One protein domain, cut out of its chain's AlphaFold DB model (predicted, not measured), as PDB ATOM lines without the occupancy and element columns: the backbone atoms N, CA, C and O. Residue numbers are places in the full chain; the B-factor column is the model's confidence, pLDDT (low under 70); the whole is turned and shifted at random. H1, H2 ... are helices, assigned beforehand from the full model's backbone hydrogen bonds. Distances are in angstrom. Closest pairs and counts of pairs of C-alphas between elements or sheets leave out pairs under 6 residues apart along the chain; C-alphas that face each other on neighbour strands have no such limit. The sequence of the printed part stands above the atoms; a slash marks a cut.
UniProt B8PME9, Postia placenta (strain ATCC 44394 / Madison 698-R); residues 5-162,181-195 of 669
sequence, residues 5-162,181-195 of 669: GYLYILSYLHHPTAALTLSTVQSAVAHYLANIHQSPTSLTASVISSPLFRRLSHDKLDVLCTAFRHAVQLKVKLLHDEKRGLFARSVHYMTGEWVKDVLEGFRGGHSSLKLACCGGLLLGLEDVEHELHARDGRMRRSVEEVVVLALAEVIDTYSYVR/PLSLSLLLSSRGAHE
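This is residues 5 to 162 and 181 to 195 of the 669 residues of a protein of Postia placenta (strain ATCC 44394 / Madison 698-R) (UniProt B8PME9). Five helices, H4, H5, H6, H8 and H9, make an up-and-down bundle, each running against the one before it, with H6 in the middle between H4 and the pair H8 and H9. H2 packs on H4, and H1 covers H2 and H3 at the far side, while the loop of residues 83 to 88 sticks out. The printed part has 173 residues with nine named helices, H1 to H9 in chain order, and no named strand; the class is all helix. It is compact, with a radius of gyration of the C-alphas of 15.9 A, and its outline is elongated, 60 by 39 by 22 A.

H1, residues 5 to 14, begins at C-alpha 5 (222.868, 240.898, 195.258). H2 is residues 22 to 35, 19.8 A long, and H3 is residues 41 to 48. H4, residues 58 to 81, is the longest helix by residues, 34.5 A from C-alpha 58 at (245.478, 232.045, 184.872) to C-alpha 81. H5 is residues 91 to 104, 20.0 A long; H6 is residues 111 to 127, 24.4 A; H7 is residues 129 to 132. H8, residues 138 to 159, is 31.7 A long, and H9, residues 181 to 192, ends at C-alpha 192 (250.765, 246.359, 183.863).

In the bundle, H4 and H6 touch at a steep tilt of 40 degrees, the closest C-alphas being those of Cys 65 and Gly 120, 3.9 A apart. H6 touches H8 (Ser 111 and Ala 150, closest C-alphas 4.9 A) at a shallow tilt of 26 degrees, opposite ways. H6 touches H9 (Gly 119 and Gly 192, closest C-alphas 5.1 A) at a shallow tilt of 15 degrees, the same way. H4 and H5 form a hairpin at a shallow tilt of 33 degrees, only just short of steep; residues 75 to 80 and 91 to 95 alone touch, closest at the C-alphas of Leu 79 and Val 91, 6.1 A. H2 touches H4 at a shallow tilt of 30 degrees, with the C-alphas of Ala 30 and Ala 71 closest at 4.3 A. H1 touches H3 at a steep tilt of 45 degrees, closest at the C-alphas of Leu 13 and Val 47, 6.5 A, and H1 is apart from H4. H7 is close to but not clearly touching H5. Every O i to N i+4 pair is within hydrogen-bond range in H1 to H6; H8 has 17 of 18 and H9 6 of 8, and H7 is too short for such a pair.

The two C-alphas farthest apart, those of Leu 86 and Arg 162, are 60.3 A apart. Residues 163 to 180 are not printed, and C-alphas 162 and 181 are 16.5 A apart across this cut. Of the links printed whole, none is long. The pLDDT is under 70 at residues 135 to 136, 158 to 162 and 192 to 195, with a mean of 90.4 over the printed part.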
ATOM      1  N   GLY A   5     221.806 241.414 196.119       94.56
ATOM      2  CA  GLY A   5     222.868 240.898 195.258       94.56
ATOM      3  C   GLY A   5     224.266 241.111 195.853       94.56
ATOM      4  O   GLY A   5     225.104 240.218 195.745       94.56
ATOM      5  N   TYR A   6     224.492 242.207 196.590       95.69
ATOM      6  CA  TYR A   6     225.752 242.451 197.306       95.69
ATOM      7  C   TYR A   6     225.991 241.410 198.412       95.69
ATOM      8  O   TYR A   6     227.075 240.840 198.537       95.69
ATOM      9  N   LEU A   7     224.954 241.108 199.197       95.50
ATOM     10  CA  LEU A   7     225.038 240.065 200.224       95.50
ATOM     11  C   LEU A   7     225.249 238.677 199.608       95.50
ATOM     12  O   LEU A   7     225.979 237.860 200.168       95.50
ATOM     13  N   TYR A   8     224.646 238.423 198.446       95.31
ATOM     14  CA  TYR A   8     224.809 237.167 197.723       95.31
ATOM     15  C   TYR A   8     226.240 236.980 197.198       95.31
ATOM     16  O   TYR A   8     226.820 235.914 197.408       95.31
ATOM     17  N   ILE A   9     226.855 238.011 196.599       96.44
ATOM     18  CA  ILE A   9     228.252 237.918 196.140       96.44
ATOM     19  C   ILE A   9     229.227 237.773 197.311       96.44
ATOM     20  O   ILE A   9     230.134 236.951 197.230       96.44
ATOM     21  N   LEU A  10     229.024 238.485 198.427       96.19
ATOM     22  CA  LEU A  10     229.856 238.308 199.624       96.19
ATOM     23  C   LEU A  10     229.743 236.889 200.184       96.19
ATOM     24  O   LEU A  10     230.755 236.253 200.473       96.19
ATOM     25  N   SER A  11     228.518 236.368 200.298       95.75
ATOM     26  CA  SER A  11     228.286 234.993 200.744       95.75
ATOM     27  C   SER A  11     229.013 233.989 199.849       95.75
ATOM     28  O   SER A  11     229.690 233.101 200.368       95.75
ATOM     29  N   TYR A  12     228.954 234.189 198.530       96.50
ATOM     30  CA  TYR A  12     229.642 233.354 197.551       96.50
ATOM     31  C   TYR A  12     231.171 233.450 197.636       96.50
ATOM     32  O   TYR A  12     231.856 232.433 197.576       96.50
ATOM     33  N   LEU A  13     231.720 234.655 197.817       96.38
ATOM     34  CA  LEU A  13     233.161 234.856 197.984       96.38
ATOM     35  C   LEU A  13     233.684 234.167 199.247       96.38
ATOM     36  O   LEU A  13     234.809 233.679 199.227       96.38
ATOM     37  N   HIS A  14     232.902 234.080 200.324       96.38
ATOM     38  CA  HIS A  14     233.300 233.348 201.532       96.38
ATOM     39  C   HIS A  14     233.059 231.838 201.435       96.38
ATOM     40  O   HIS A  14     233.853 231.059 201.960       96.38
ATOM     41  N   HIS A  15     231.989 231.425 200.756       95.75
ATOM     42  CA  HIS A  15     231.567 230.031 200.628       95.75
ATOM     43  C   HIS A  15     231.292 229.712 199.152       95.75
ATOM     44  O   HIS A  15     230.133 229.739 198.722       95.75
ATOM     45  N   PRO A  16     232.343 229.423 198.359       89.69
ATOM     46  CA  PRO A  16     232.184 229.141 196.941       89.69
ATOM     47  C   PRO A  16     231.307 227.902 196.760       89.69
ATOM     48  O   PRO A  16     231.655 226.806 197.198       89.69
ATOM     49  N   THR A  17     230.153 228.076 196.128       88.62
ATOM     50  CA  THR A  17     229.269 226.973 195.720       88.62
ATOM     51  C   THR A  17     229.397 226.775 194.210       88.62
ATOM     52  O   THR A  17     229.830 227.676 193.508       88.62
ATOM     53  N   ALA A  18     229.010 225.631 193.647       79.25
ATOM     54  CA  ALA A  18     229.138 225.394 192.198       79.25
ATOM     55  C   ALA A  18     228.166 226.225 191.319       79.25
ATOM     56  O   ALA A  18     228.024 225.960 190.130       79.25
ATOM     57  N   ALA A  19     227.453 227.201 191.895       83.00
ATOM     58  CA  ALA A  19     226.318 227.861 191.257       83.00
ATOM     59  C   ALA A  19     226.675 229.089 190.399       83.00
ATOM     60  O   ALA A  19     225.891 229.428 189.514       83.00
ATOM     61  N   LEU A  20     227.807 229.773 190.635       93.81
ATOM     62  CA  LEU A  20     228.172 230.971 189.862       93.81
ATOM     63  C   LEU A  20     229.382 230.733 188.968       93.81
ATOM     64  O   LEU A  20     230.442 230.286 189.403       93.81
ATOM     65  N   THR A  21     229.229 231.118 187.705       95.75
ATOM     66  CA  THR A  21     230.336 231.123 186.747       95.75
ATOM     67  C   THR A  21     231.328 232.244 187.069       95.75
ATOM     68  O   THR A  21     230.950 233.278 187.630       95.75
ATOM     69  N   LEU A  22     232.598 232.071 186.684       95.81
ATOM     70  CA  LEU A  22     233.632 233.091 186.895       95.81
ATOM     71  C   LEU A  22     233.290 234.426 186.216       95.81
ATOM     72  O   LEU A  22     233.546 235.474 186.799       95.81
ATOM     73  N   SER A  23     232.639 234.412 185.047       96.81
ATOM     74  CA  SER A  23     232.188 235.638 184.374       96.81
ATOM     75  C   SER A  23     231.094 236.362 185.164       96.81
ATOM     76  O   SER A  23     231.107 237.587 185.259       96.81
ATOM     77  N   THR A  24     230.181 235.628 185.812       96.56
ATOM     78  CA  THR A  24     229.190 236.231 186.716       96.56
ATOM     79  C   THR A  24     229.865 236.881 187.921       96.56
ATOM     80  O   THR A  24     229.498 237.994 188.294       96.56
ATOM     81  N   VAL A  25     230.878 236.227 188.503       97.19
ATOM     82  CA  VAL A  25     231.679 236.797 189.600       97.19
ATOM     83  C   VAL A  25     232.415 238.054 189.133       97.19
ATOM     84  O   VAL A  25     232.336 239.076 189.808       97.19
ATOM     85  N   GLN A  26     233.051 238.016 187.961       97.38
ATOM     86  CA  GLN A  26     233.739 239.154 187.346       97.38
ATOM     87  C   GLN A  26     232.823 240.378 187.231       97.38
ATOM     88  O   GLN A  26     233.154 241.460 187.715       97.38
ATOM     89  N   SER A  27     231.654 240.203 186.603       97.69
ATOM     90  CA  SER A  27     230.688 241.284 186.400       97.69
ATOM     91  C   SER A  27     230.112 241.792 187.721       97.69
ATOM     92  O   SER A  27     229.968 243.002 187.889       97.69
ATOM     93  N   ALA A  28     229.813 240.897 188.669       97.12
ATOM     94  CA  ALA A  28     229.293 241.275 189.980       97.12
ATOM     95  C   ALA A  28     230.323 242.077 190.789       97.12
ATOM     96  O   ALA A  28     229.982 243.128 191.332       97.12
ATOM     97  N   VAL A  29     231.582 241.631 190.834       98.12
ATOM     98  CA  VAL A  29     232.671 242.341 191.521       98.12
ATOM     99  C   VAL A  29     232.878 243.724 190.904       98.12
ATOM    100  O   VAL A  29     232.883 244.707 191.642       98.12
ATOM    101  N   ALA A  30     232.954 243.824 189.572       98.19
ATOM    102  CA  ALA A  30     233.098 245.107 188.883       98.19
ATOM    103  C   ALA A  30     231.940 246.071 189.198       98.19
ATOM    104  O   ALA A  30     232.157 247.233 189.546       98.19
ATOM    105  N   HIS A  31     230.702 245.573 189.122       97.69
ATOM    106  CA  HIS A  31     229.504 246.358 189.397       97.69
ATOM    107  C   HIS A  31     229.469 246.858 190.846       97.69
ATOM    108  O   HIS A  31     229.266 248.053 191.077       97.69
ATOM    109  N   TYR A  32     229.683 245.973 191.822       97.81
ATOM    110  CA  TYR A  32     229.585 246.334 193.234       97.81
ATOM    111  C   TYR A  32     230.750 247.199 193.711       97.81
ATOM    112  O   TYR A  32     230.505 248.132 194.471       97.81
ATOM    113  N   LEU A  33     231.976 246.984 193.224       97.81
ATOM    114  CA  LEU A  33     233.102 247.878 193.527       97.81
ATOM    115  C   LEU A  33     232.841 249.315 193.051       97.81
ATOM    116  O   LEU A  33     233.202 250.263 193.748       97.81
ATOM    117  N   ALA A  34     232.185 249.490 191.900       97.75
ATOM    118  CA  ALA A  34     231.869 250.813 191.360       97.75
ATOM    119  C   ALA A  34     230.673 251.494 192.063       97.75
ATOM    120  O   ALA A  34     230.704 252.703 192.314       97.75
ATOM    121  N   ASN A  35     229.621 250.730 192.391       96.62
ATOM    122  CA  ASN A  35     228.333 251.262 192.867       96.62
ATOM    123  C   ASN A  35     228.189 251.338 194.396       96.62
ATOM    124  O   ASN A  35     227.249 251.972 194.890       96.62
ATOM    125  N   ILE A  36     229.073 250.699 195.168       93.62
ATOM    126  CA  ILE A  36     228.962 250.698 196.628       93.62
ATOM    127  C   ILE A  36     229.049 252.130 197.179       93.62
ATOM    128  O   ILE A  36     229.952 252.898 196.859       93.62
ATOM    129  N   HIS A  37     228.038 252.516 197.964       88.81
ATOM    130  CA  HIS A  37     227.969 253.847 198.581       88.81
ATOM    131  C   HIS A  37     228.876 253.954 199.816       88.81
ATOM    132  O   HIS A  37     229.256 255.047 200.221       88.81
ATOM    133  N   GLN A  38     229.186 252.812 200.434       87.75
ATOM    134  CA  GLN A  38     230.199 252.693 201.482       87.75
ATOM    135  C   GLN A  38     231.586 252.533 200.851       87.75
ATOM    136  O   GLN A  38     231.703 252.329 199.648       87.75
ATOM    137  N   SER A  39     232.636 252.595 201.665       93.19
ATOM    138  CA  SER A  39     234.001 252.385 201.184       93.19
ATOM    139  C   SER A  39     234.174 250.991 200.532       93.19
ATOM    140  O   SER A  39     233.752 249.987 201.126       93.19
ATOM    141  N   PRO A  40     234.801 250.886 199.337       96.56
ATOM    142  CA  PRO A  40     235.037 249.616 198.639       96.56
ATOM    143  C   PRO A  40     236.056 248.697 199.334       96.56
ATOM    144  O   PRO A  40     236.229 247.550 198.909       96.56
ATOM    145  N   THR A  41     236.710 249.159 200.407       97.25
ATOM    146  CA  THR A  41     237.717 248.414 201.179       97.25
ATOM    147  C   THR A  41     237.235 247.022 201.589       97.25
ATOM    148  O   THR A  41     237.939 246.039 201.383       97.25
ATOM    149  N   SER A  42     236.013 246.907 202.125       96.06
ATOM    150  CA  SER A  42     235.495 245.632 202.652       96.06
ATOM    151  C   SER A  42     235.268 244.575 201.566       96.06
ATOM    152  O   SER A  42     235.639 243.411 201.740       96.06
ATOM    153  N   LEU A  43     234.703 244.977 200.422       97.31
ATOM    154  CA  LEU A  43     234.521 244.089 199.277       97.31
ATOM    155  C   LEU A  43     235.877 243.676 198.704       97.31
ATOM    156  O   LEU A  43     236.091 242.498 198.434       97.31
ATOM    157  N   THR A  44     236.806 244.623 198.579       98.12
ATOM    158  CA  THR A  44     238.157 244.355 198.075       98.12
ATOM    159  C   THR A  44     238.892 243.335 198.947       98.12
ATOM    160  O   THR A  44     239.393 242.335 198.430       98.12
ATOM    161  N   ALA A  45     238.861 243.513 200.272       97.38
ATOM    162  CA  ALA A  45     239.431 242.567 201.231       97.38
ATOM    163  C   ALA A  45     238.769 241.180 201.149       97.38
ATOM    164  O   ALA A  45     239.442 240.151 201.248       97.38
ATOM    165  N   SER A  46     237.454 241.135 200.912       97.56
ATOM    166  CA  SER A  46     236.710 239.881 200.746       97.56
ATOM    167  C   SER A  46     237.088 239.149 199.456       97.56
ATOM    168  O   SER A  46     237.206 237.926 199.460       97.56
ATOM    169  N   VAL A  47     237.320 239.882 198.362       97.62
ATOM    170  CA  VAL A  47     237.745 239.317 197.073       97.62
ATOM    171  C   VAL A  47     239.130 238.679 197.189       97.62
ATOM    172  O   VAL A  47     239.281 237.505 196.858       97.62
ATOM    173  N   ILE A  48     240.126 239.398 197.710       96.94
ATOM    174  CA  ILE A  48     241.506 238.880 197.811       96.94
ATOM    175  C   ILE A  48     241.678 237.789 198.878       96.94
ATOM    176  O   ILE A  48     242.656 237.049 198.841       96.94
ATOM    177  N   SER A  49     240.750 237.693 199.832       96.19
ATOM    178  CA  SER A  49     240.753 236.650 200.870       96.19
ATOM    179  C   SER A  49     239.847 235.467 200.515       96.19
ATOM    180  O   SER A  49     239.711 234.526 201.302       96.19
ATOM    181  N   SER A  50     239.191 235.507 199.351       96.88
ATOM    182  CA  SER A  50     238.188 234.519 198.969       96.88
ATOM    183  C   SER A  50     238.815 233.140 198.719       96.88
ATOM    184  O   SER A  50     239.742 233.015 197.912       96.88
ATOM    185  N   PRO A  51     238.263 232.056 199.307       95.44
ATOM    186  CA  PRO A  51     238.672 230.690 198.988       95.44
ATOM    187  C   PRO A  51     238.497 230.322 197.509       95.44
ATOM    188  O   PRO A  51     239.183 229.416 197.035       95.44
ATOM    189  N   LEU A  52     237.635 231.031 196.764       95.31
ATOM    190  CA  LEU A  52     237.436 230.838 195.322       95.31
ATOM    191  C   LEU A  52     238.755 230.969 194.544       95.31
ATOM    192  O   LEU A  52     239.010 230.210 193.604       95.31
ATOM    193  N   PHE A  53     239.608 231.899 194.976       94.81
ATOM    194  CA  PHE A  53     240.882 232.226 194.340       94.81
ATOM    195  C   PHE A  53     242.091 231.583 195.032       94.81
ATOM    196  O   PHE A  53     243.221 231.839 194.636       94.81
ATOM    197  N   ARG A  54     241.877 230.714 196.033       91.12
ATOM    198  CA  ARG A  54     242.973 230.043 196.757       91.12
ATOM    199  C   ARG A  54     243.797 229.123 195.853       91.12
ATOM    200  O   ARG A  54     245.010 229.057 195.995       91.12
ATOM    201  N   ARG A  55     243.139 228.411 194.933       90.56
ATOM    202  CA  ARG A  55     243.815 227.693 193.843       90.56
ATOM    203  C   ARG A  55     244.007 228.665 192.694       90.56
ATOM    204  O   ARG A  55     243.019 228.991 192.025       90.56
ATOM    205  N   LEU A  56     245.235 229.148 192.556       92.06
ATOM    206  CA  LEU A  56     245.630 230.118 191.544       92.06
ATOM    207  C   LEU A  56     245.623 229.434 190.179       92.06
ATOM    208  O   LEU A  56     246.227 228.382 190.011       92.06
ATOM    209  N   SER A  57     244.904 230.037 189.241       93.44
ATOM    210  CA  SER A  57     244.953 229.692 187.827       93.44
ATOM    211  C   SER A  57     244.918 230.976 187.012       93.44
ATOM    212  O   SER A  57     244.387 231.995 187.477       93.44
ATOM    213  N   HIS A  58     245.447 230.929 185.799       92.69
ATOM    214  CA  HIS A  58     245.478 232.045 184.872       92.69
ATOM    215  C   HIS A  58     244.084 232.658 184.697       92.69
ATOM    216  O   HIS A  58     243.910 233.851 184.932       92.69
ATOM    217  N   ASP A  59     243.067 231.840 184.409       94.25
ATOM    218  CA  ASP A  59     241.690 232.302 184.183       94.25
ATOM    219  C   ASP A  59     241.107 233.057 185.381       94.25
ATOM    220  O   ASP A  59     240.403 234.054 185.232       94.25
ATOM    221  N   LYS A  60     241.411 232.606 186.601       95.75
ATOM    222  CA  LYS A  60     240.941 233.256 187.828       95.75
ATOM    223  C   LYS A  60     241.613 234.605 188.054       95.75
ATOM    224  O   LYS A  60     240.951 235.554 188.476       95.75
ATOM    225  N   LEU A  61     242.915 234.684 187.793       95.19
ATOM    226  CA  LEU A  61     243.672 235.924 187.928       95.19
ATOM    227  C   LEU A  61     243.290 236.931 186.838       95.19
ATOM    228  O   LEU A  61     243.154 238.116 187.131       95.19
ATOM    229  N   ASP A  62     243.036 236.461 185.618       94.69
ATOM    230  CA  ASP A  62     242.559 237.275 184.498       94.69
ATOM    231  C   ASP A  62     241.149 237.830 184.760       94.69
ATOM    232  O   ASP A  62     240.890 239.017 184.547       94.69
ATOM    233  N   VAL A  63     240.265 237.019 185.351       96.62
ATOM    234  CA  VAL A  63     238.941 237.447 185.830       96.62
ATOM    235  C   VAL A  63     239.050 238.559 186.873       96.62
ATOM    236  O   VAL A  63     238.333 239.555 186.775       96.62
ATOM    237  N   LEU A  64     239.948 238.432 187.855       97.62
ATOM    238  CA  LEU A  64     240.171 239.482 188.854       97.62
ATOM    239  C   LEU A  64     240.725 240.759 188.220       97.62
ATOM    240  O   LEU A  64     240.184 241.839 188.452       97.62
ATOM    241  N   CYS A  65     241.748 240.630 187.378       96.62
ATOM    242  CA  CYS A  65     242.331 241.747 186.643       96.62
ATOM    243  C   CYS A  65     241.250 242.496 185.841       96.62
ATOM    244  O   CYS A  65     241.073 243.709 185.980       96.62
ATOM    245  N   THR A  66     240.425 241.765 185.090       96.75
ATOM    246  CA  THR A  66     239.358 242.349 184.269       96.75
ATOM    247  C   THR A  66     238.234 242.957 185.113       96.75
ATOM    248  O   THR A  66     237.700 244.011 184.761       96.75
ATOM    249  N   ALA A  67     237.872 242.346 186.244       97.94
ATOM    250  CA  ALA A  67     236.859 242.892 187.146       97.94
ATOM    251  C   ALA A  67     237.276 244.259 187.710       97.94
ATOM    252  O   ALA A  67     236.475 245.195 187.699       97.94
ATOM    253  N   PHE A  68     238.528 244.395 188.158       98.12
ATOM    254  CA  PHE A  68     239.048 245.659 188.689       98.12
ATOM    255  C   PHE A  68     239.227 246.712 187.591       98.12
ATOM    256  O   PHE A  68     238.859 247.865 187.811       98.12
ATOM    257  N   ARG A  69     239.670 246.318 186.390       97.31
ATOM    258  CA  ARG A  69     239.715 247.203 185.214       97.31
ATOM    259  C   ARG A  69     238.342 247.802 184.902       97.31
ATOM    260  O   ARG A  69     238.193 249.021 184.826       97.31
ATOM    261  N   HIS A  70     237.315 246.958 184.793       98.06
ATOM    262  CA  HIS A  70     235.945 247.413 184.537       98.06
ATOM    263  C   HIS A  70     235.359 248.221 185.702       98.06
ATOM    264  O   HIS A  70     234.574 249.139 185.464       98.06
ATOM    265  N   ALA A  71     235.729 247.921 186.951       98.19
ATOM    266  CA  ALA A  71     235.284 248.695 188.107       98.19
ATOM    267  C   ALA A  71     235.725 250.164 188.014       98.19
ATOM    268  O   ALA A  71     234.916 251.047 188.295       98.19
ATOM    269  N   VAL A  72     236.962 250.430 187.567       98.06
ATOM    270  CA  VAL A  72     237.472 251.799 187.358       98.06
ATOM    271  C   VAL A  72     236.620 252.532 186.321       98.06
ATOM    272  O   VAL A  72     236.089 253.603 186.609       98.06
ATOM    273  N   GLN A  73     236.420 251.928 185.145       98.00
ATOM    274  CA  GLN A  73     235.627 252.516 184.060       98.00
ATOM    275  C   GLN A  73     234.185 252.815 184.499       98.00
ATOM    276  O   GLN A  73     233.677 253.923 184.313       98.00
ATOM    277  N   LEU A  74     233.524 251.841 185.139       97.94
ATOM    278  CA  LEU A  74     232.169 252.007 185.668       97.94
ATOM    279  C   LEU A  74     232.117 253.104 186.731       97.94
ATOM    280  O   LEU A  74     231.169 253.889 186.743       97.94
ATOM    281  N   LYS A  75     233.125 253.187 187.607       97.81
ATOM    282  CA  LYS A  75     233.180 254.209 188.652       97.81
ATOM    283  C   LYS A  75     233.292 255.605 188.055       97.81
ATOM    284  O   LYS A  75     232.512 256.476 188.435       97.81
ATOM    285  N   VAL A  76     234.211 255.818 187.117       97.38
ATOM    286  CA  VAL A  76     234.400 257.117 186.452       97.38
ATOM    287  C   VAL A  76     233.125 257.543 185.725       97.38
ATOM    288  O   VAL A  76     232.657 258.667 185.920       97.38
ATOM    289  N   LYS A  77     232.484 256.618 185.004       97.25
ATOM    290  CA  LYS A  77     231.202 256.868 184.336       97.25
ATOM    291  C   LYS A  77     230.090 257.273 185.311       97.25
ATOM    292  O   LYS A  77     229.431 258.284 185.094       97.25
ATOM    293  N   LEU A  78     229.910 256.536 186.411       96.69
ATOM    294  CA  LEU A  78     228.910 256.865 187.439       96.69
ATOM    295  C   LEU A  78     229.139 258.253 188.036       96.69
ATOM    296  O   LEU A  78     228.192 259.006 188.249       96.69
ATOM    297  N   LEU A  79     230.402 258.603 188.283       96.25
ATOM    298  CA  LEU A  79     230.769 259.915 188.799       96.25
ATOM    299  C   LEU A  79     230.461 261.022 187.776       96.25
ATOM    300  O   LEU A  79     230.100 262.126 188.190       96.25
ATOM    301  N   HIS A  80     230.597 260.768 186.474       95.81
ATOM    302  CA  HIS A  80     230.205 261.715 185.425       95.81
ATOM    303  C   HIS A  80     228.687 261.902 185.322       95.81
ATOM    304  O   HIS A  80     228.232 263.038 185.180       95.81
ATOM    305  N   ASP A  81     227.920 260.817 185.429       96.44
ATOM    306  CA  ASP A  81     226.457 260.828 185.302       96.44
ATOM    307  C   ASP A  81     225.745 261.423 186.537       96.44
ATOM    308  O   ASP A  81     224.588 261.853 186.464       96.44
ATOM    309  N   GLU A  82     226.420 261.473 187.689       95.81
ATOM    310  CA  GLU A  82     225.887 262.060 188.916       95.81
ATOM    311  C   GLU A  82     225.653 263.575 188.747       95.81
ATOM    312  O   GLU A  82     226.556 264.334 188.395       95.81
ATOM    313  N   LYS A  83     224.421 264.052 188.999       83.69
ATOM    314  CA  LYS A  83     224.068 265.478 188.872       83.69
ATOM    315  C   LYS A  83     224.823 266.307 189.914       83.69
ATOM    316  O   LYS A  83     224.431 266.371 191.077       83.69
ATOM    317  N   ARG A  84     225.896 266.967 189.484       85.81
ATOM    318  CA  ARG A  84     226.795 267.732 190.356       85.81
ATOM    319  C   ARG A  84     226.292 269.151 190.607       85.81
ATOM    320  O   ARG A  84     225.994 269.892 189.675       85.81
ATOM    321  N   GLY A  85     226.252 269.545 191.880       91.06
ATOM    322  CA  GLY A  85     226.159 270.955 192.268       91.06
ATOM    323  C   GLY A  85     227.484 271.691 192.034       91.06
ATOM    324  O   GLY A  85     228.536 271.062 191.932       91.06
ATOM    325  N   LEU A  86     227.448 273.029 192.019       91.94
ATOM    326  CA  LEU A  86     228.614 273.918 191.822       91.94
ATOM    327  C   LEU A  86     229.799 273.659 192.775       91.94
ATOM    328  O   LEU A  86     230.917 274.059 192.474       91.94
ATOM    329  N   PHE A  87     229.564 272.986 193.905       93.69
ATOM    330  CA  PHE A  87     230.569 272.679 194.928       93.69
ATOM    331  C   PHE A  87     230.943 271.190 195.002       93.69
ATOM    332  O   PHE A  87     231.564 270.756 195.973       93.69
ATOM    333  N   ALA A  88     230.548 270.378 194.018       93.56
ATOM    334  CA  ALA A  88     230.927 268.970 193.990       93.56
ATOM    335  C   ALA A  88     232.435 268.808 193.733       93.56
ATOM    336  O   ALA A  88     233.031 269.526 192.929       93.56
ATOM    337  N   ARG A  89     233.055 267.828 194.399       95.31
ATOM    338  CA  ARG A  89     234.466 267.465 194.187       95.31
ATOM    339  C   ARG A  89     234.689 267.001 192.738       95.31
ATOM    340  O   ARG A  89     233.794 266.426 192.112       95.31
ATOM    341  N   SER A  90     235.885 267.233 192.194       94.75
ATOM    342  CA  SER A  90     236.216 266.820 190.821       94.75
ATOM    343  C   SER A  90     236.135 265.295 190.656       94.75
ATOM    344  O   SER A  90     236.344 264.548 191.614       94.75
ATOM    345  N   VAL A  91     235.813 264.820 189.441       95.56
ATOM    346  CA  VAL A  91     235.789 263.374 189.109       95.56
ATOM    347  C   VAL A  91     237.130 262.741 189.472       95.56
ATOM    348  O   VAL A  91     237.160 261.710 190.137       95.56
ATOM    349  N   HIS A  92     238.222 263.419 189.113       95.31
ATOM    350  CA  HIS A  92     239.591 263.037 189.438       95.31
ATOM    351  C   HIS A  92     239.791 262.789 190.936       95.31
ATOM    352  O   HIS A  92     240.228 261.713 191.333       95.31
ATOM    353  N   TYR A  93     239.419 263.754 191.781       94.88
ATOM    354  CA  TYR A  93     239.594 263.632 193.227       94.88
ATOM    355  C   TYR A  93     238.754 262.489 193.812       94.88
ATOM    356  O   TYR A  93     239.255 261.699 194.605       94.88
ATOM    357  N   MET A  94     237.486 262.370 193.403       95.69
ATOM    358  CA  MET A  94     236.611 261.300 193.899       95.69
ATOM    359  C   MET A  94     237.067 259.911 193.441       95.69
ATOM    360  O   MET A  94     236.939 258.947 194.193       95.69
ATOM    361  N   THR A  95     237.633 259.812 192.238       96.62
ATOM    362  CA  THR A  95     238.252 258.577 191.741       96.62
ATOM    363  C   THR A  95     239.502 258.241 192.551       96.62
ATOM    364  O   THR A  95     239.674 257.090 192.929       96.62
ATOM    365  N   GLY A  96     240.324 259.234 192.900       96.44
ATOM    366  CA  GLY A  96     241.520 259.027 193.721       96.44
ATOM    367  C   GLY A  96     241.224 258.535 195.131       96.44
ATOM    368  O   GLY A  96     241.874 257.602 195.595       96.44
ATOM    369  N   GLU A  97     240.205 259.095 195.787       96.56
ATOM    370  CA  GLU A  97     239.735 258.590 197.084       96.56
ATOM    371  C   GLU A  97     239.194 257.157 196.961       96.56
ATOM    372  O   GLU A  97     239.516 256.305 197.782       96.56
ATOM    373  N   TRP A  98     238.446 256.851 195.893       97.94
ATOM    374  CA  TRP A  98     237.970 255.489 195.645       97.94
ATOM    375  C   TRP A  98     239.124 254.501 195.404       97.94
ATOM    376  O   TRP A  98     239.119 253.425 195.996       97.94
ATOM    377  N   VAL A  99     240.138 254.858 194.602       97.75
ATOM    378  CA  VAL A  99     241.334 254.019 194.383       97.75
ATOM    379  C   VAL A  99     242.050 253.769 195.705       97.75
ATOM    380  O   VAL A  99     242.374 252.626 196.013       97.75
ATOM    381  N   LYS A 100     242.252 254.812 196.517       97.56
ATOM    382  CA  LYS A 100     242.882 254.695 197.835       97.56
ATOM    383  C   LYS A 100     242.131 253.717 198.744       97.56
ATOM    384  O   LYS A 100     242.760 252.862 199.361       97.56
ATOM    385  N   ASP A 101     240.805 253.800 198.787       97.88
ATOM    386  CA  ASP A 101     239.971 252.886 199.571       97.88
ATOM    387  C   ASP A 101     240.047 251.434 199.070       97.88
ATOM    388  O   ASP A 101     240.026 250.493 199.871       97.88
ATOM    389  N   VAL A 102     240.149 251.231 197.752       98.25
ATOM    390  CA  VAL A 102     240.396 249.907 197.165       98.25
ATOM    391  C   VAL A 102     241.771 249.383 197.594       98.25
ATOM    392  O   VAL A 102     241.860 248.261 198.086       98.25
ATOM    393  N   LEU A 103     242.830 250.195 197.483       97.75
ATOM    394  CA  LEU A 103     244.190 249.815 197.889       97.75
ATOM    395  C   LEU A 103     244.278 249.463 199.381       97.75
ATOM    396  O   LEU A 103     244.965 248.512 199.747       97.75
ATOM    397  N   GLU A 104     243.540 250.163 200.245       97.69
ATOM    398  CA  GLU A 104     243.449 249.821 201.671       97.69
ATOM    399  C   GLU A 104     242.874 248.414 201.882       97.69
ATOM    400  O   GLU A 104     243.314 247.671 202.760       97.69
ATOM    401  N   GLY A 105     241.937 248.013 201.020       97.75
ATOM    402  CA  GLY A 105     241.359 246.676 201.022       97.75
ATOM    403  C   GLY A 105     242.354 245.579 200.651       97.75
ATOM    404  O   GLY A 105     242.083 244.422 200.953       97.75
ATOM    405  N   PHE A 106     243.501 245.911 200.047       97.81
ATOM    406  CA  PHE A 106     244.557 244.946 199.727       97.81
ATOM    407  C   PHE A 106     245.417 244.531 200.922       97.81
ATOM    408  O   PHE A 106     246.152 243.544 200.828       97.81
ATOM    409  N   ARG A 107     245.342 245.228 202.059       95.12
ATOM    410  CA  ARG A 107     246.183 244.918 203.223       95.12
ATOM    411  C   ARG A 107     245.932 243.501 203.748       95.12
ATOM    412  O   ARG A 107     244.802 243.115 204.019       95.12
ATOM    413  N   GLY A 108     247.012 242.731 203.900       90.56
ATOM    414  CA  GLY A 108     246.972 241.349 204.397       90.56
ATOM    415  C   GLY A 108     246.483 240.292 203.394       90.56
ATOM    416  O   GLY A 108     246.371 239.128 203.767       90.56
ATOM    417  N   GLY A 109     246.196 240.662 202.140       93.00
ATOM    418  CA  GLY A 109     245.804 239.710 201.098       93.00
ATOM    419  C   GLY A 109     246.974 238.935 200.487       93.00
ATOM    420  O   GLY A 109     248.129 239.354 200.571       93.00
ATOM    421  N   HIS A 110     246.661 237.828 199.805       94.06
ATOM    422  CA  HIS A 110     247.643 237.014 199.083       94.06
ATOM    423  C   HIS A 110     248.347 237.830 197.985       94.06
ATOM    424  O   HIS A 110     247.684 238.435 197.140       94.06
ATOM    425  N   SER A 111     249.681 237.802 197.947       94.44
ATOM    426  CA  SER A 111     250.521 238.627 197.064       94.44
ATOM    427  C   SER A 111     250.164 238.500 195.574       94.44
ATOM    428  O   SER A 111     249.895 239.513 194.931       94.44
ATOM    429  N   SER A 112     250.002 237.282 195.042       94.38
ATOM    430  CA  SER A 112     249.565 237.074 193.644       94.38
ATOM    431  C   SER A 112     248.168 237.631 193.323       94.38
ATOM    432  O   SER A 112     247.936 238.105 192.214       94.38
ATOM    433  N   LEU A 113     247.232 237.611 194.282       96.31
ATOM    434  CA  LEU A 113     245.888 238.168 194.083       96.31
ATOM    435  C   LEU A 113     245.917 239.697 194.127       96.31
ATOM    436  O   LEU A 113     245.294 240.337 193.282       96.31
ATOM    437  N   LYS A 114     246.694 240.283 195.053       96.19
ATOM    438  CA  LYS A 114     246.956 241.733 195.086       96.19
ATOM    439  C   LYS A 114     247.518 242.201 193.749       96.19
ATOM    440  O   LYS A 114     247.025 243.174 193.189       96.19
ATOM    441  N   LEU A 115     248.494 241.467 193.221       94.25
ATOM    442  CA  LEU A 115     249.143 241.759 191.950       94.25
ATOM    443  C   LEU A 115     248.154 241.745 190.773       94.25
ATOM    444  O   LEU A 115     248.133 242.693 189.992       94.25
ATOM    445  N   ALA A 116     247.285 240.729 190.687       96.19
ATOM    446  CA  ALA A 116     246.242 240.651 189.659       96.19
ATOM    447  C   ALA A 116     245.255 241.829 189.732       96.19
ATOM    448  O   ALA A 116     244.979 242.479 188.722       96.19
ATOM    449  N   CYS A 117     244.750 242.140 190.930       97.56
ATOM    450  CA  CYS A 117     243.808 243.240 191.130       97.56
ATOM    451  C   CYS A 117     244.449 244.611 190.854       97.56
ATOM    452  O   CYS A 117     243.824 245.458 190.217       97.56
ATOM    453  N   CYS A 118     245.698 244.829 191.282       96.31
ATOM    454  CA  CYS A 118     246.434 246.067 191.008       96.31
ATOM    455  C   CYS A 118     246.746 246.232 189.518       96.31
ATOM    456  O   CYS A 118     246.600 247.331 188.992       96.31
ATOM    457  N   GLY A 119     247.102 245.147 188.819       93.94
ATOM    458  CA  GLY A 119     247.239 245.157 187.361       93.94
ATOM    459  C   GLY A 119     245.944 245.597 186.673       93.94
ATOM    460  O   GLY A 119     245.968 246.463 185.803       93.94
ATOM    461  N   GLY A 120     244.800 245.091 187.143       96.44
ATOM    462  CA  GLY A 120     243.479 245.526 186.688       96.44
ATOM    463  C   GLY A 120     243.206 247.012 186.923       96.44
ATOM    464  O   GLY A 120     242.733 247.703 186.023       96.44
ATOM    465  N   LEU A 121     243.534 247.525 188.113       96.81
ATOM    466  CA  LEU A 121     243.396 248.950 188.434       96.81
ATOM    467  C   LEU A 121     244.259 249.838 187.532       96.81
ATOM    468  O   LEU A 121     243.762 250.861 187.069       96.81
ATOM    469  N   LEU A 122     245.515 249.458 187.270       94.38
ATOM    470  CA  LEU A 122     246.407 250.217 186.384       94.38
ATOM    471  C   LEU A 122     245.839 250.314 184.971       94.38
ATOM    472  O   LEU A 122     245.691 251.420 184.458       94.38
ATOM    473  N   LEU A 123     245.438 249.176 184.395       93.81
ATOM    474  CA  LEU A 123     244.818 249.135 183.068       93.81
ATOM    475  C   LEU A 123     243.529 249.965 183.023       93.81
ATOM    476  O   LEU A 123     243.272 250.679 182.062       93.81
ATOM    477  N   GLY A 124     242.718 249.898 184.082       95.88
ATOM    478  CA  GLY A 124     241.481 250.668 184.171       95.88
ATOM    479  C   GLY A 124     241.720 252.174 184.259       95.88
ATOM    480  O   GLY A 124     240.962 252.933 183.666       95.88
ATOM    481  N   LEU A 125     242.756 252.611 184.985       94.88
ATOM    482  CA  LEU A 125     243.142 254.023 185.096       94.88
ATOM    483  C   LEU A 125     243.722 254.564 183.788       94.88
ATOM    484  O   LEU A 125     243.471 255.720 183.453       94.88
ATOM    485  N   GLU A 126     244.461 253.732 183.058       92.31
ATOM    486  CA  GLU A 126     244.979 254.042 181.727       92.31
ATOM    487  C   GLU A 126     243.842 254.239 180.714       92.31
ATOM    488  O   GLU A 126     243.808 255.252 180.014       92.31
ATOM    489  N   ASP A 127     242.838 253.354 180.710       95.19
ATOM    490  CA  ASP A 127     241.683 253.460 179.806       95.19
ATOM    491  C   ASP A 127     240.935 254.802 179.935       95.19
ATOM    492  O   ASP A 127     240.416 255.334 178.952       95.19
ATOM    493  N   VAL A 128     240.878 255.361 181.148       95.44
ATOM    494  CA  VAL A 128     240.136 256.594 181.480       95.44
ATOM    495  C   VAL A 128     241.047 257.808 181.694       95.44
ATOM    496  O   VAL A 128     240.588 258.854 182.160       95.44
ATOM    497  N   GLU A 129     242.339 257.709 181.365       94.56
ATOM    498  CA  GLU A 129     243.329 258.759 181.646       94.56
ATOM    499  C   GLU A 129     242.921 260.112 181.038       94.56
ATOM    500  O   GLU A 129     242.983 261.163 181.689       94.56
ATOM    501  N   HIS A 130     242.436 260.065 179.797       93.56
ATOM    502  CA  HIS A 130     241.969 261.226 179.052       93.56
ATOM    503  C   HIS A 130     240.743 261.892 179.704       93.56
ATOM    504  O   HIS A 130     240.671 263.121 179.746       93.56
ATOM    505  N   GLU A 131     239.822 261.116 180.281       94.50
ATOM    506  CA  GLU A 131     238.637 261.627 180.987       94.50
ATOM    507  C   GLU A 131     239.006 262.272 182.328       94.50
ATOM    508  O   GLU A 131     238.478 263.322 182.694       94.50
ATOM    509  N   LEU A 132     239.962 261.681 183.052       92.75
ATOM    510  CA  LEU A 132     240.375 262.153 184.376       92.75
ATOM    511  C   LEU A 132     241.300 263.377 184.340       92.75
ATOM    512  O   LEU A 132     241.582 263.940 185.404       92.75
ATOM    513  N   HIS A 133     241.804 263.754 183.157       87.81
ATOM    514  CA  HIS A 133     242.808 264.814 182.956       87.81
ATOM    515  C   HIS A 133     244.012 264.646 183.904       87.81
ATOM    516  O   HIS A 133     244.616 265.612 184.377       87.81
ATOM    517  N   ALA A 134     244.337 263.394 184.228       72.12
ATOM    518  CA  ALA A 134     245.197 263.013 185.336       72.12
ATOM    519  C   ALA A 134     246.686 263.039 184.962       72.12
ATOM    520  O   ALA A 134     247.393 262.064 185.190       72.12
ATOM    521  N   ARG A 135     247.189 264.162 184.434       65.50
ATOM    522  CA  ARG A 135     248.621 264.299 184.101       65.50
ATOM    523  C   ARG A 135     249.556 264.148 185.304       65.50
ATOM    524  O   ARG A 135     250.716 263.803 185.126       65.50
ATOM    525  N   ASP A 136     249.064 264.378 186.521       64.12
ATOM    526  CA  ASP A 136     249.890 264.337 187.734       64.12
ATOM    527  C   ASP A 136     250.266 262.918 188.191       64.12
ATOM    528  O   ASP A 136     251.089 262.768 189.097       64.12
ATOM    529  N   GLY A 137     249.677 261.866 187.607       81.62
ATOM    530  CA  GLY A 137     250.077 260.469 187.828       81.62
ATOM    531  C   GLY A 137     249.967 259.948 189.270       81.62
ATOM    532  O   GLY A 137     250.285 258.793 189.517       81.62
ATOM    533  N   ARG A 138     249.510 260.746 190.247       89.88
ATOM    534  CA  ARG A 138     249.535 260.377 191.676       89.88
ATOM    535  C   ARG A 138     248.744 259.100 191.981       89.88
ATOM    536  O   ARG A 138     249.239 258.249 192.708       89.88
ATOM    537  N   MET A 139     247.535 258.964 191.424       93.38
ATOM    538  CA  MET A 139     246.723 257.748 191.584       93.38
ATOM    539  C   MET A 139     247.444 256.531 191.004       93.38
ATOM    540  O   MET A 139     247.577 255.518 191.681       93.38
ATOM    541  N   ARG A 140     247.973 256.664 189.783       92.19
ATOM    542  CA  ARG A 140     248.731 255.614 189.100       92.19
ATOM    543  C   ARG A 140     249.938 255.172 189.932       92.19
ATOM    544  O   ARG A 140     250.024 253.994 190.260       92.19
ATOM    545  N   ARG A 141     250.767 256.116 190.392       87.56
ATOM    546  CA  ARG A 141     251.931 255.841 191.256       87.56
ATOM    547  C   ARG A 141     251.558 255.062 192.513       87.56
ATOM    548  O   ARG A 141     252.228 254.093 192.839       87.56
ATOM    549  N   SER A 142     250.458 255.423 193.182       93.31
ATOM    550  CA  SER A 142     250.019 254.692 194.381       93.31
ATOM    551  C   SER A 142     249.644 253.232 194.099       93.31
ATOM    552  O   SER A 142     249.866 252.369 194.942       93.31
ATOM    553  N   VAL A 143     249.120 252.926 192.907       94.62
ATOM    554  CA  VAL A 143     248.844 251.542 192.499       94.62
ATOM    555  C   VAL A 143     250.144 250.833 192.096       94.62
ATOM    556  O   VAL A 143     250.347 249.678 192.469       94.62
ATOM    557  N   GLU A 144     251.049 251.514 191.388       88.38
ATOM    558  CA  GLU A 144     252.358 250.976 190.988       88.38
ATOM    559  C   GLU A 144     253.222 250.585 192.193       88.38
ATOM    560  O   GLU A 144     253.825 249.513 192.189       88.38
ATOM    561  N   GLU A 145     253.247 251.399 193.248       85.12
ATOM    562  CA  GLU A 145     253.931 251.075 194.506       85.12
ATOM    563  C   GLU A 145     253.436 249.740 195.082       85.12
ATOM    564  O   GLU A 145     254.237 248.869 195.428       85.12
ATOM    565  N   VAL A 146     252.117 249.524 195.102       92.38
ATOM    566  CA  VAL A 146     251.517 248.276 195.595       92.38
ATOM    567  C   VAL A 146     251.826 247.092 194.672       92.38
ATOM    568  O   VAL A 146     252.059 245.992 195.171       92.38
ATOM    569  N   VAL A 147     251.898 247.293 193.349       89.06
ATOM    570  CA  VAL A 147     252.350 246.259 192.393       89.06
ATOM    571  C   VAL A 147     253.778 245.818 192.702       89.06
ATOM    572  O   VAL A 147     254.049 244.619 192.746       89.06
ATOM    573  N   VAL A 148     254.687 246.767 192.939       80.19
ATOM    574  CA  VAL A 148     256.093 246.470 193.251       80.19
ATOM    575  C   VAL A 148     256.208 245.682 194.550       80.19
ATOM    576  O   VAL A 148     256.905 244.669 194.581       80.19
ATOM    577  N   LEU A 149     255.495 246.107 195.594       83.44
ATOM    578  CA  LEU A 149     255.474 245.408 196.878       83.44
ATOM    579  C   LEU A 149     254.873 244.004 196.746       83.44
ATOM    580  O   LEU A 149     255.461 243.039 197.226       83.44
ATOM    581  N   ALA A 150     253.747 243.859 196.043       89.81
ATOM    582  CA  ALA A 150     253.113 242.561 195.825       89.81
ATOM    583  C   ALA A 150     254.014 241.603 195.029       89.81
ATOM    584  O   ALA A 150     254.090 240.425 195.366       89.81
ATOM    585  N   LEU A 151     254.721 242.090 194.005       84.88
ATOM    586  CA  LEU A 151     255.669 241.277 193.243       84.88
ATOM    587  C   LEU A 151     256.868 240.850 194.099       84.88
ATOM    588  O   LEU A 151     257.262 239.686 194.044       84.88
ATOM    589  N   ALA A 152     257.419 241.759 194.908       76.62
ATOM    590  CA  ALA A 152     258.500 241.438 195.836       76.62
ATOM    591  C   ALA A 152     258.070 240.358 196.841       76.62
ATOM    592  O   ALA A 152     258.778 239.374 197.016       76.62
ATOM    593  N   GLU A 153     256.869 240.472 197.415       85.31
ATOM    594  CA  GLU A 153     256.317 239.452 198.312       85.31
ATOM    595  C   GLU A 153     256.107 238.096 197.623       85.31
ATOM    596  O   GLU A 153     256.306 237.057 198.254       85.31
ATOM    597  N   VAL A 154     255.689 238.071 196.348       84.56
ATOM    598  CA  VAL A 154     255.637 236.816 195.579       84.56
ATOM    599  C   VAL A 154     257.041 236.221 195.504       84.56
ATOM    600  O   VAL A 154     257.223 235.075 195.898       84.56
ATOM    601  N   ILE A 155     258.035 236.990 195.058       76.19
ATOM    602  CA  ILE A 155     259.420 236.515 194.921       76.19
ATOM    603  C   ILE A 155     259.966 236.003 196.265       76.19
ATOM    604  O   ILE A 155     260.555 234.924 196.303       76.19
ATOM    605  N   ASP A 156     259.712 236.713 197.366       76.00
ATOM    606  CA  ASP A 156     260.138 236.318 198.715       76.00
ATOM    607  C   ASP A 156     259.441 235.044 199.207       76.00
ATOM    608  O   ASP A 156     260.072 234.165 199.793       76.00
ATOM    609  N   THR A 157     258.142 234.894 198.932       78.50
ATOM    610  CA  THR A 157     257.406 233.667 199.284       78.50
ATOM    611  C   THR A 157     258.011 232.453 198.581       78.50
ATOM    612  O   THR A 157     258.059 231.373 199.164       78.50
ATOM    613  N   TYR A 158     258.509 232.632 197.354       69.75
ATOM    614  CA  TYR A 158     259.156 231.578 196.574       69.75
ATOM    615  C   TYR A 158     260.603 231.311 196.983       69.75
ATOM    616  O   TYR A 158     261.005 230.150 197.032       69.75
ATOM    617  N   SER A 159     261.371 232.344 197.329       56.03
ATOM    618  CA  SER A 159     262.758 232.178 197.776       56.03
ATOM    619  C   SER A 159     262.860 231.487 199.142       56.03
ATOM    620  O   SER A 159     263.866 230.840 199.431       56.03
ATOM    621  N   TYR A 160     261.812 231.572 199.973       48.91
ATOM    622  CA  TYR A 160     261.792 231.004 201.325       48.91
ATOM    623  C   TYR A 160     261.214 229.585 201.427       48.91
ATOM    624  O   TYR A 160     261.246 228.996 202.514       48.91
ATOM    625  N   VAL A 161     260.693 228.997 200.341       51.66
ATOM    626  CA  VAL A 161     260.309 227.578 200.355       51.66
ATOM    627  C   VAL A 161     261.591 226.759 200.495       51.66
ATOM    628  O   VAL A 161     262.242 226.408 199.517       51.66
ATOM    629  N   ARG A 162     261.971 226.475 201.749       42.28
ATOM    630  CA  ARG A 162     263.014 225.517 202.111       42.28
ATOM    631  C   ARG A 162     262.629 224.179 201.506       42.28
ATOM    632  O   ARG A 162     261.886 223.409 202.116       42.28
ATOM    633  N   PRO A 181     252.569 229.547 190.612       77.69
ATOM    634  CA  PRO A 181     252.147 230.913 190.926       77.69
ATOM    635  C   PRO A 181     253.186 232.014 190.682       77.69
ATOM    636  O   PRO A 181     252.793 233.150 190.404       77.69
ATOM    637  N   LEU A 182     254.489 231.709 190.742       78.00
ATOM    638  CA  LEU A 182     255.540 232.656 190.357       78.00
ATOM    639  C   LEU A 182     255.444 233.011 188.867       78.00
ATOM    640  O   LEU A 182     255.417 234.191 188.519       78.00
ATOM    641  N   SER A 183     255.312 232.004 187.999       76.56
ATOM    642  CA  SER A 183     255.175 232.202 186.552       76.56
ATOM    643  C   SER A 183     253.931 233.029 186.202       76.56
ATOM    644  O   SER A 183     254.019 233.980 185.423       76.56
ATOM    645  N   LEU A 184     252.800 232.757 186.865       82.88
ATOM    646  CA  LEU A 184     251.563 233.525 186.709       82.88
ATOM    647  C   LEU A 184     251.727 234.974 187.177       82.88
ATOM    648  O   LEU A 184     251.255 235.903 186.524       82.88
ATOM    649  N   SER A 185     252.419 235.186 188.296       83.62
ATOM    650  CA  SER A 185     252.647 236.523 188.852       83.62
ATOM    651  C   SER A 185     253.567 237.363 187.960       83.62
ATOM    652  O   SER A 185     253.318 238.554 187.756       83.62
ATOM    653  N   LEU A 186     254.594 236.746 187.366       77.25
ATOM    654  CA  LEU A 186     255.465 237.392 186.380       77.25
ATOM    655  C   LEU A 186     254.697 237.740 185.098       77.25
ATOM    656  O   LEU A 186     254.817 238.861 184.598       77.25
ATOM    657  N   LEU A 187     253.853 236.826 184.612       80.75
ATOM    658  CA  LEU A 187     252.996 237.065 183.451       80.75
ATOM    659  C   LEU A 187     252.043 238.246 183.691       80.75
ATOM    660  O   LEU A 187     251.935 239.132 182.844       80.75
ATOM    661  N   LEU A 188     251.400 238.316 184.856       82.06
ATOM    662  CA  LEU A 188     250.516 239.432 185.213       82.06
ATOM    663  C   LEU A 188     251.274 240.751 185.358       82.06
ATOM    664  O   LEU A 188     250.813 241.774 184.856       82.06
ATOM    665  N   SER A 189     252.451 240.727 185.988       79.56
ATOM    666  CA  SER A 189     253.298 241.919 186.135       79.56
ATOM    667  C   SER A 189     253.709 242.500 184.789       79.56
ATOM    668  O   SER A 189     253.751 243.718 184.631       79.56
ATOM    669  N   SER A 190     253.968 241.636 183.802       76.38
ATOM    670  CA  SER A 190     254.358 242.071 182.460       76.38
ATOM    671  C   SER A 190     253.269 242.880 181.747       76.38
ATOM    672  O   SER A 190     253.589 243.745 180.940       76.38
ATOM    673  N   ARG A 191     251.989 242.660 182.081       76.62
ATOM    674  CA  ARG A 191     250.851 243.347 181.450       76.62
ATOM    675  C   ARG A 191     250.599 244.759 181.984       76.62
ATOM    676  O   ARG A 191     249.967 245.542 181.290       76.62
ATOM    677  N   GLY A 192     251.035 245.070 183.206       63.03
ATOM    678  CA  GLY A 192     250.765 246.359 183.863       63.03
ATOM    679  C   GLY A 192     251.940 247.344 183.865       63.03
ATOM    680  O   GLY A 192     251.784 248.484 184.290       63.03
ATOM    681  N   ALA A 193     253.129 246.923 183.429       58.34
ATOM    682  CA  ALA A 193     254.363 247.689 183.580       58.34
ATOM    683  C   ALA A 193     254.700 248.532 182.337       58.34
ATOM    684  O   ALA A 193     255.745 248.335 181.725       58.34
ATOM    685  N   HIS A 194     253.853 249.501 181.986       52.81
ATOM    686  CA  HIS A 194     254.146 250.423 180.879       52.81
ATOM    687  C   HIS A 194     255.205 251.502 181.212       52.81
ATOM    688  O   HIS A 194     255.722 252.123 180.290       52.81
ATOM    689  N   GLU A 195     255.595 251.702 182.484       46.09
ATOM    690  CA  GLU A 195     256.469 252.832 182.885       46.09
ATOM    691  C   GLU A 195     257.790 252.468 183.599       46.09
ATOM    692  O   GLU A 195     258.562 253.347 183.974       46.09
TER     693      GLU A 195